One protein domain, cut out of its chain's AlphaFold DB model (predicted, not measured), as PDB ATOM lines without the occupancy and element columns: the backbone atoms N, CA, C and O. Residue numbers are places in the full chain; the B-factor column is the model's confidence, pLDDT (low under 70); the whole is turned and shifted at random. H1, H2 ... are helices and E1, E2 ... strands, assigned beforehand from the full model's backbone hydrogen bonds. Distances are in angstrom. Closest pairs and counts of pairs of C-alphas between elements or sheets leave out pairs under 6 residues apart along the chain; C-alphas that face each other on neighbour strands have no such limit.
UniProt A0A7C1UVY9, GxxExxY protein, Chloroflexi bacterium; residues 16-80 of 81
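AT A GLANCE: This is residues 16 to 80 of the 81 residues of the protein "GxxExxY protein" of Chloroflexi bacterium (UniProt A0A7C1UVY9). A small three-stranded sheet, E1, E4 and E5, has the helix H1 over one face; at one end E1 and E4 lead on to a thin two-stranded hairpin, E2 and E3, whose residues 39 to 44 stick out. After E5 the backbone swings out in a wide loop, with residues 65 to 72 sticking out, and folds back through a second helix, H2, which is not on the sheet. The 65 printed residues include two named helices and five named strands, in the order H1, E1, E2, E3, E4, E5, H2. The three-stranded sheet has the order E1, E4, E5 and the other E2, E3, both antiparallel, and the class is mixed, helices and strands. The whole is loose, with a radius of gyration of the C-alphas of 13.5 A and spans of 40 by 28 by 17 A.

IN THESE COORDINATES: H1 takes residues 16 to 25, from C-alpha 16 at (179.194, 127.131, 170.327), and is 14.4 A long. E1, residues 30 to 35, is 13.5 A long. E2 is residues 38 to 40 and E3 residues 43 to 45. E4, residues 50 to 55, is 13.7 A long and begins with C-alpha 50 at (174.587, 117.016, 164.179). E5 is residues 59 to 61. H2, residues 71 to 78, is 10.6 A long and ends with C-alpha 78 at (186.540, 110.563, 161.066).

HOW THE PARTS SIT: E4 is the inner strand of its sheet. E1 and E4 are antiparallel at 154 degrees, with N 31 and O 54 2.8 A apart, within hydrogen-bond range. E4 and E5 form a hairpin, antiparallel at 130 degrees, with N 55 and O 59 within hydrogen-bond range at 2.8 A. H1 is on this sheet at a height over the sheet of 9.3 A and runs along the strands, at 13 degrees to E4 on the local plane. It is over E4, and only just over E1, on which 3 of its 10 C-alphas fall. The closest C-alphas of H1 and E1 are those of Thr 20 and Ala 30, 5.9 A apart. E1 runs on into E2 across a break of 2 residues, at 44 degrees. E2 and E3 form a hairpin, antiparallel at 144 degrees, with N 45 and O 38 within hydrogen-bond range at 2.8 A. H2 is apart from H1, E1, E2, E3 and E4. In H1 and H2 every O i to N i+4 pair is within hydrogen-bond range.

THE WHOLE: The C-alphas of Gln 25 and Arg 41, the two farthest apart, are 40.5 A from each other. Without the stretches that stand free, the body of 51 residues spans 35 by 19 by 18 A. The printed part has no cut and no long link; the link from E5 to H2, with 9 residues, is short but not tight. The mean pLDDT of the printed part is 83.6, and residues 39 to 41 and 43 to 47 are under 70.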
ATOM      1  N   ARG A  16     179.413 126.960 171.777       77.25
ATOM      2  CA  ARG A  16     179.194 127.131 170.327       77.25
ATOM      3  C   ARG A  16     178.692 128.523 169.947       77.25
ATOM      4  O   ARG A  16     179.132 129.074 168.944       77.25
ATOM      5  N   ILE A  17     177.815 129.105 170.766       80.50
ATOM      6  CA  ILE A  17     177.185 130.410 170.507       80.50
ATOM      7  C   ILE A  17     178.252 131.508 170.504       80.50
ATOM      8  O   ILE A  17     178.295 132.329 169.591       80.50
ATOM      9  N   ARG A  18     179.168 131.470 171.481       83.06
ATOM     10  CA  ARG A  18     180.294 132.411 171.573       83.06
ATOM     11  C   ARG A  18     181.198 132.322 170.342       83.06
ATOM     12  O   ARG A  18     181.513 133.345 169.750       83.06
ATOM     13  N   LEU A  19     181.590 131.109 169.944       85.94
ATOM     14  CA  LEU A  19     182.467 130.920 168.788       85.94
ATOM     15  C   LEU A  19     181.790 131.346 167.478       85.94
ATOM     16  O   LEU A  19     182.417 131.997 166.652       85.94
ATOM     17  N   THR A  20     180.502 131.045 167.317       87.25
ATOM     18  CA  THR A  20     179.722 131.474 166.145       87.25
ATOM     19  C   THR A  20     179.684 132.996 166.033       87.25
ATOM     20  O   THR A  20     179.867 133.537 164.948       87.25
ATOM     21  N   PHE A  21     179.493 133.695 167.154       88.44
ATOM     22  CA  PHE A  21     179.484 135.155 167.187       88.44
ATOM     23  C   PHE A  21     180.837 135.762 166.779       88.44
ATOM     24  O   PHE A  21     180.876 136.687 165.971       88.44
ATOM     25  N   GLU A  22     181.948 135.210 167.272       89.38
ATOM     26  CA  GLU A  22     183.302 135.643 166.889       89.38
ATOM     27  C   GLU A  22     183.595 135.402 165.399       89.38
ATOM     28  O   GLU A  22     184.231 136.226 164.742       89.38
ATOM     29  N   LEU A  23     183.120 134.281 164.844       89.56
ATOM     30  CA  LEU A  23     183.239 133.985 163.414       89.56
ATOM     31  C   LEU A  23     182.402 134.963 162.578       89.56
ATOM     32  O   LEU A  23     182.905 135.510 161.597       89.56
ATOM     33  N   ALA A  24     181.179 135.264 163.017       90.31
ATOM     34  CA  ALA A  24     180.301 136.220 162.352       90.31
ATOM     35  C   ALA A  24     180.883 137.644 162.341       90.31
ATOM     36  O   ALA A  24     180.830 138.312 161.311       90.31
ATOM     37  N   GLN A  25     181.509 138.098 163.436       93.12
ATOM     38  CA  GLN A  25     182.201 139.399 163.466       93.12
ATOM     39  C   GLN A  25     183.352 139.492 162.459       93.12
ATOM     40  O   GLN A  25     183.698 140.581 162.008       93.12
ATOM     41  N   ARG A  26     183.940 138.354 162.086       92.88
ATOM     42  CA  ARG A  26     184.989 138.268 161.063       92.88
ATOM     43  C   ARG A  26     184.434 138.106 159.648       92.88
ATOM     44  O   ARG A  26     185.213 137.904 158.723       92.88
ATOM     45  N   GLY A  27     183.114 138.177 159.478       93.44
ATOM     46  CA  GLY A  27     182.440 137.996 158.194       93.44
ATOM     47  C   GLY A  27     182.333 136.539 157.741       93.44
ATOM     48  O   GLY A  27     182.002 136.308 156.583       93.44
ATOM     49  N   LEU A  28     182.600 135.569 158.625       93.94
ATOM     50  CA  LEU A  28     182.509 134.143 158.312       93.94
ATOM     51  C   LEU A  28     181.119 133.598 158.655       93.94
ATOM     52  O   LEU A  28     180.586 133.828 159.743       93.94
ATOM     53  N   LYS A  29     180.550 132.815 157.746       92.31
ATOM     54  CA  LYS A  29     179.314 132.058 157.934       92.31
ATOM     55  C   LYS A  29     179.610 130.793 158.724       92.31
ATOM     56  O   LYS A  29     180.436 129.983 158.315       92.31
ATOM     57  N   ALA A  30     178.902 130.601 159.830       92.88
ATOM     58  CA  ALA A  30     178.977 129.391 160.638       92.88
ATOM     59  C   ALA A  30     177.563 128.866 160.924       92.88
ATOM     60  O   ALA A  30     176.761 129.527 161.585       92.88
ATOM     61  N   GLU A  31     177.252 127.681 160.406       91.56
ATOM     62  CA  GLU A  31     175.989 126.979 160.627       91.56
ATOM     63  C   GLU A  31     176.090 126.129 161.894       91.56
ATOM     64  O   GLU A  31     176.984 125.293 162.003       91.56
ATOM     65  N   GLN A  32     175.173 126.309 162.846       90.94
ATOM     66  CA  GLN A  32     175.164 125.542 164.096       90.94
ATOM     67  C   GLN A  32     174.239 124.327 164.002       90.94
ATOM     68  O   GLN A  32     173.173 124.411 163.394       90.94
ATOM     69  N   GLN A  33     174.592 123.235 164.690       87.44
ATOM     70  CA  GLN A  33     173.726 122.052 164.855       87.44
ATOM     71  C   GLN A  33     173.239 121.457 163.523       87.44
ATOM     72  O   GLN A  33     172.114 120.940 163.429       87.44
ATOM     73  N   LYS A  34     174.086 121.543 162.490       86.62
ATOM     74  CA  LYS A  34     173.743 121.131 161.133       86.62
ATOM     75  C   LYS A  34     173.578 119.611 161.088       86.62
ATOM     76  O   LYS A  34     174.522 118.907 161.453       86.62
ATOM     77  N   PRO A  35     172.412 119.090 160.668       86.25
ATOM     78  CA  PRO A  35     172.220 117.655 160.538       86.25
ATOM     79  C   PRO A  35     173.149 117.100 159.458       86.25
ATOM     80  O   PRO A  35     173.227 117.648 158.356       86.25
ATOM     81  N   LEU A  36     173.834 116.008 159.783       80.56
ATOM     82  CA  LEU A  36     174.681 115.266 158.864       80.56
ATOM     83  C   LEU A  36     174.011 113.917 158.567       80.56
ATOM     84  O   LEU A  36     174.067 113.010 159.402       80.56
ATOM     85  N   PRO A  37     173.344 113.771 157.411       73.81
ATOM     86  CA  PRO A  37     172.769 112.495 157.020       73.81
ATOM     87  C   PRO A  37     173.903 111.528 156.673       73.81
ATOM     88  O   PRO A  37     174.582 111.694 155.661       73.81
ATOM     89  N   VAL A  38     174.112 110.513 157.510       72.75
ATOM     90  CA  VAL A  38     175.091 109.459 157.230       72.75
ATOM     91  C   VAL A  38     174.423 108.430 156.326       72.75
ATOM     92  O   VAL A  38     173.390 107.860 156.674       72.75
ATOM     93  N   VAL A  39     174.993 108.196 155.146       68.81
ATOM     94  CA  VAL A  39     174.522 107.158 154.223       68.81
ATOM     95  C   VAL A  39     175.536 106.030 154.230       68.81
ATOM     96  O   VAL A  39     176.655 106.198 153.757       68.81
ATOM     97  N   TYR A  40     175.147 104.872 154.758       66.06
ATOM     98  CA  TYR A  40     175.986 103.679 154.747       66.06
ATOM     99  C   TYR A  40     175.361 102.622 153.844       66.06
ATOM    100  O   TYR A  40     174.264 102.147 154.127       66.06
ATOM    101  N   ARG A  41     176.062 102.246 152.763       68.31
ATOM    102  CA  ARG A  41     175.622 101.218 151.797       68.31
ATOM    103  C   ARG A  41     174.143 101.375 151.407       68.31
ATOM    104  O   ARG A  41     173.361 100.447 151.558       68.31
ATOM    105  N   GLU A  42     173.779 102.582 150.967       72.62
ATOM    106  CA  GLU A  42     172.423 102.973 150.527       72.62
ATOM    107  C   GLU A  42     171.364 103.107 151.637       72.62
ATOM    108  O   GLU A  42     170.278 103.634 151.396       72.62
ATOM    109  N   VAL A  43     171.689 102.748 152.881       69.38
ATOM    110  CA  VAL A  43     170.831 102.999 154.040       69.38
ATOM    111  C   VAL A  43     171.132 104.387 154.594       69.38
ATOM    112  O   VAL A  43     172.241 104.669 155.057       69.38
ATOM    113  N   ARG A  44     170.127 105.269 154.568       67.12
ATOM    114  CA  ARG A  44     170.162 106.519 155.333       67.12
ATOM    115  C   ARG A  44     170.055 106.166 156.808       67.12
ATOM    116  O   ARG A  44     169.009 105.726 157.275       67.12
ATOM    117  N   LEU A  45     171.154 106.339 157.522       67.69
ATOM    118  CA  LEU A  45     171.194 106.180 158.958       67.69
ATOM    119  C   LEU A  45     170.576 107.435 159.580       67.69
ATOM    120  O   LEU A  45     171.189 108.503 159.588       67.69
ATOM    121  N   ASP A  46     169.359 107.305 160.107       62.59
ATOM    122  CA  ASP A  46     168.642 108.386 160.797       62.59
ATOM    123  C   ASP A  46     169.174 108.592 162.229       62.59
ATOM    124  O   ASP A  46     168.446 108.740 163.206       62.59
ATOM    125  N   CYS A  47     170.498 108.537 162.382       63.47
ATOM    126  CA  CYS A  47     171.177 108.560 163.674       63.47
ATOM    127  C   CYS A  47     171.220 109.956 164.312       63.47
ATOM    128  O   CYS A  47     171.859 110.131 165.346       63.47
ATOM    129  N   GLY A  48     170.579 110.962 163.709       70.38
ATOM    130  CA  GLY A  48     170.492 112.304 164.280       70.38
ATOM    131  C   GLY A  48     171.847 112.985 164.494       70.38
ATOM    132  O   GLY A  48     171.944 113.872 165.345       70.38
ATOM    133  N   TYR A  49     172.892 112.591 163.754       77.69
ATOM    134  CA  TYR A  49     174.198 113.235 163.850       77.69
ATOM    135  C   TYR A  49     174.069 114.711 163.487       77.69
ATOM    136  O   TYR A  49     173.538 115.073 162.436       77.69
ATOM    137  N   ARG A  50     174.549 115.572 164.379       84.00
ATOM    138  CA  ARG A  50     174.587 117.016 164.179       84.00
ATOM    139  C   ARG A  50     176.002 117.490 164.400       84.00
ATOM    140  O   ARG A  50     176.587 117.193 165.437       84.00
ATOM    141  N   LEU A  51     176.514 118.227 163.427       87.94
ATOM    142  CA  LEU A  51     177.762 118.952 163.575       87.94
ATOM    143  C   LEU A  51     177.537 120.105 164.543       87.94
ATOM    144  O   LEU A  51     176.539 120.824 164.430       87.94
ATOM    145  N   ASP A  52     178.476 120.316 165.455       87.38
ATOM    146  CA  ASP A  52     178.454 121.483 166.323       87.38
ATOM    147  C   ASP A  52     178.433 122.771 165.493       87.38
ATOM    148  O   ASP A  52     177.519 123.584 165.676       87.38
ATOM    149  N   LEU A  53     179.392 122.916 164.567       89.69
ATOM    150  CA  LEU A  53     179.515 124.036 163.636       89.69
ATOM    151  C   LEU A  53     180.034 123.582 162.259       89.69
ATOM    152  O   LEU A  53     180.995 122.815 162.174       89.69
ATOM    153  N   LEU A  54     179.464 124.131 161.183       90.88
ATOM    154  CA  LEU A  54     180.025 124.088 159.828       90.88
ATOM    155  C   LEU A  54     180.321 125.513 159.355       90.88
ATOM    156  O   LEU A  54     179.408 126.318 159.185       90.88
ATOM    157  N   VAL A  55     181.596 125.820 159.140       92.00
ATOM    158  CA  VAL A  55     182.071 127.147 158.738       92.00
ATOM    159  C   VAL A  55     182.294 127.182 157.229       92.00
ATOM    160  O   VAL A  55     182.962 126.304 156.680       92.00
ATOM    161  N   GLU A  56     181.714 128.180 156.561       94.12
ATOM    162  CA  GLU A  56     181.802 128.414 155.107       94.12
ATOM    163  C   GLU A  56     181.456 127.189 154.241       94.12
ATOM    164  O   GLU A  56     181.928 127.044 153.117       94.12
ATOM    165  N   GLY A  57     180.659 126.254 154.769       89.38
ATOM    166  CA  GLY A  57     180.344 125.005 154.072       89.38
ATOM    167  C   GLY A  57     181.539 124.060 153.868       89.38
ATOM    168  O   GLY A  57     181.378 123.050 153.192       89.38
ATOM    169  N   ALA A  58     182.710 124.368 154.437       88.69
ATOM    170  CA  ALA A  58     183.971 123.692 154.129       88.69
ATOM    171  C   ALA A  58     184.704 123.152 155.366       88.69
ATOM    172  O   ALA A  58     185.410 122.152 155.269       88.69
ATOM    173  N   VAL A  59     184.554 123.793 156.531       89.50
ATOM    174  CA  VAL A  59     185.305 123.435 157.743       89.50
ATOM    175  C   VAL A  59     184.354 122.997 158.849       89.50
ATOM    176  O   VAL A  59     183.521 123.777 159.309       89.50
ATOM    177  N   ILE A  60     184.503 121.754 159.304       89.69
ATOM    178  CA  ILE A  60     183.765 121.210 160.448       89.69
ATOM    179  C   ILE A  60     184.502 121.582 161.738       89.69
ATOM    180  O   ILE A  60     185.706 121.350 161.854       89.69
ATOM    181  N   VAL A  61     183.785 122.138 162.717       89.56
ATOM    182  CA  VAL A  61     184.345 122.497 164.026       89.56
ATOM    183  C   VAL A  61     183.517 121.862 165.138       89.56
ATOM    184  O   VAL A  61     182.339 122.169 165.302       89.56
ATOM    185  N   GLU A  62     184.170 121.016 165.935       87.31
ATOM    186  CA  GLU A  62     183.596 120.372 167.120       87.31
ATOM    187  C   GLU A  62     184.127 120.997 168.408       87.31
ATOM    188  O   GLU A  62     185.340 121.083 168.619       87.31
ATOM    189  N   VAL A  63     183.224 121.434 169.289       86.31
ATOM    190  CA  VAL A  63     183.595 122.202 170.480       86.31
ATOM    191  C   VAL A  63     183.485 121.320 171.716       86.31
ATOM    192  O   VAL A  63     182.416 121.143 172.297       86.31
ATOM    193  N   LYS A  64     184.626 120.806 172.185       83.31
ATOM    194  CA  LYS A  64     184.696 119.964 173.389       83.31
ATOM    195  C   LYS A  64     185.376 120.672 174.556       83.31
ATOM    196  O   LYS A  64     186.280 121.484 174.388       83.31
ATOM    197  N   ALA A  65     184.923 120.344 175.760       84.06
ATOM    198  CA  ALA A  65     185.513 120.782 177.016       84.06
ATOM    199  C   ALA A  65     186.052 119.553 177.742       84.06
ATOM    200  O   ALA A  65     185.302 118.861 178.422       84.06
ATOM    201  N   VAL A  66     187.318 119.236 177.509       84.06
ATOM    202  CA  VAL A  66     187.959 118.023 178.021       84.06
ATOM    203  C   VAL A  66     189.382 118.354 178.442       84.06
ATOM    204  O   VAL A  66     190.020 119.192 177.809       84.06
ATOM    205  N   ASP A  67     189.886 117.673 179.468       84.31
ATOM    206  CA  ASP A  67     191.260 117.878 179.950       84.31
ATOM    207  C   ASP A  67     192.303 117.489 178.895       84.31
ATOM    208  O   ASP A  67     193.383 118.068 178.814       84.31
ATOM    209  N   ARG A  68     191.974 116.494 178.064       86.94
ATOM    210  CA  ARG A  68     192.803 116.032 176.948       86.94
ATOM    211  C   ARG A  68     191.958 115.463 175.822       86.94
ATOM    212  O   ARG A  68     190.893 114.884 176.045       86.94
ATOM    213  N   LEU A  69     192.472 115.578 174.599       85.25
ATOM    214  CA  LEU A  69     191.909 114.867 173.460       85.25
ATOM    215  C   LEU A  69     192.202 113.370 173.603       85.25
ATOM    216  O   LEU A  69     193.343 112.966 173.809       85.25
ATOM    217  N   ALA A  70     191.158 112.554 173.508       90.00
ATOM    218  CA  ALA A  70     191.252 111.104 173.495       90.00
ATOM    219  C   ALA A  70     190.993 110.579 172.071       90.00
ATOM    220  O   ALA A  70     190.289 111.250 171.308       90.00
ATOM    221  N   PRO A  71     191.480 109.374 171.714       90.19
ATOM    222  CA  PRO A  71     191.275 108.783 170.386       90.19
ATOM    223  C   PRO A  71     189.806 108.733 169.941       90.19
ATOM    224  O   PRO A  71     189.508 108.904 168.762       90.19
ATOM    225  N   VAL A  72     188.869 108.591 170.885       86.81
ATOM    226  CA  VAL A  72     187.424 108.629 170.610       86.81
ATOM    227  C   VAL A  72     186.964 109.956 169.987       86.81
ATOM    228  O   VAL A  72     186.084 109.957 169.133       86.81
ATOM    229  N   HIS A  73     187.582 111.087 170.343       86.06
ATOM    230  CA  HIS A  73     187.248 112.384 169.746       86.06
ATOM    231  C   HIS A  73     187.692 112.459 168.281       86.06
ATOM    232  O   HIS A  73     187.017 113.076 167.464       86.06
ATOM    233  N   GLN A  74     188.805 111.807 167.945       84.44
ATOM    234  CA  GLN A  74     189.282 111.720 166.570       84.44
ATOM    235  C   GLN A  74     188.434 110.744 165.752       84.44
ATOM    236  O   GLN A  74     188.047 111.070 164.636       84.44
ATOM    237  N   ALA A  75     188.078 109.590 166.325       85.44
ATOM    238  CA  ALA A  75     187.164 108.641 165.693       85.44
ATOM    239  C   ALA A  75     185.804 109.286 165.372       85.44
ATOM    240  O   ALA A  75     185.248 109.046 164.303       85.44
ATOM    241  N   GLN A  76     185.306 110.167 166.249       82.44
ATOM    242  CA  GLN A  76     184.089 110.935 165.990       82.44
ATOM    243  C   GLN A  76     184.227 111.829 164.747       82.44
ATOM    244  O   GLN A  76     183.347 111.804 163.896       82.44
ATOM    245  N   LEU A  77     185.328 112.577 164.610       82.69
ATOM    246  CA  LEU A  77     185.563 113.427 163.434       82.69
ATOM    247  C   LEU A  77     185.710 112.614 162.143       82.69
ATOM    248  O   LEU A  77     185.178 113.008 161.112       82.69
ATOM    249  N   LEU A  78     186.396 111.472 162.207       82.31
ATOM    250  CA  LEU A  78     186.540 110.563 161.066       82.31
ATOM    251  C   LEU A  78     185.206 109.950 160.636       82.31
ATOM    252  O   LEU A  78     185.047 109.631 159.469       82.31
ATOM    253  N   SER A  79     184.239 109.820 161.548       77.38
ATOM    254  CA  SER A  79     182.902 109.316 161.209       77.38
ATOM    255  C   SER A  79     182.099 110.289 160.333       77.38
ATOM    256  O   SER A  79     181.014 109.936 159.875       77.38
ATOM    257  N   TYR A  80     182.591 111.519 160.135       74.69
ATOM    258  CA  TYR A  80     181.956 112.550 159.312       74.69
ATOM    259  C   TYR A  80     182.565 112.689 157.909       74.69
ATOM    260  O   TYR A  80     182.031 113.464 157.115       74.69
TER     261      TYR A  80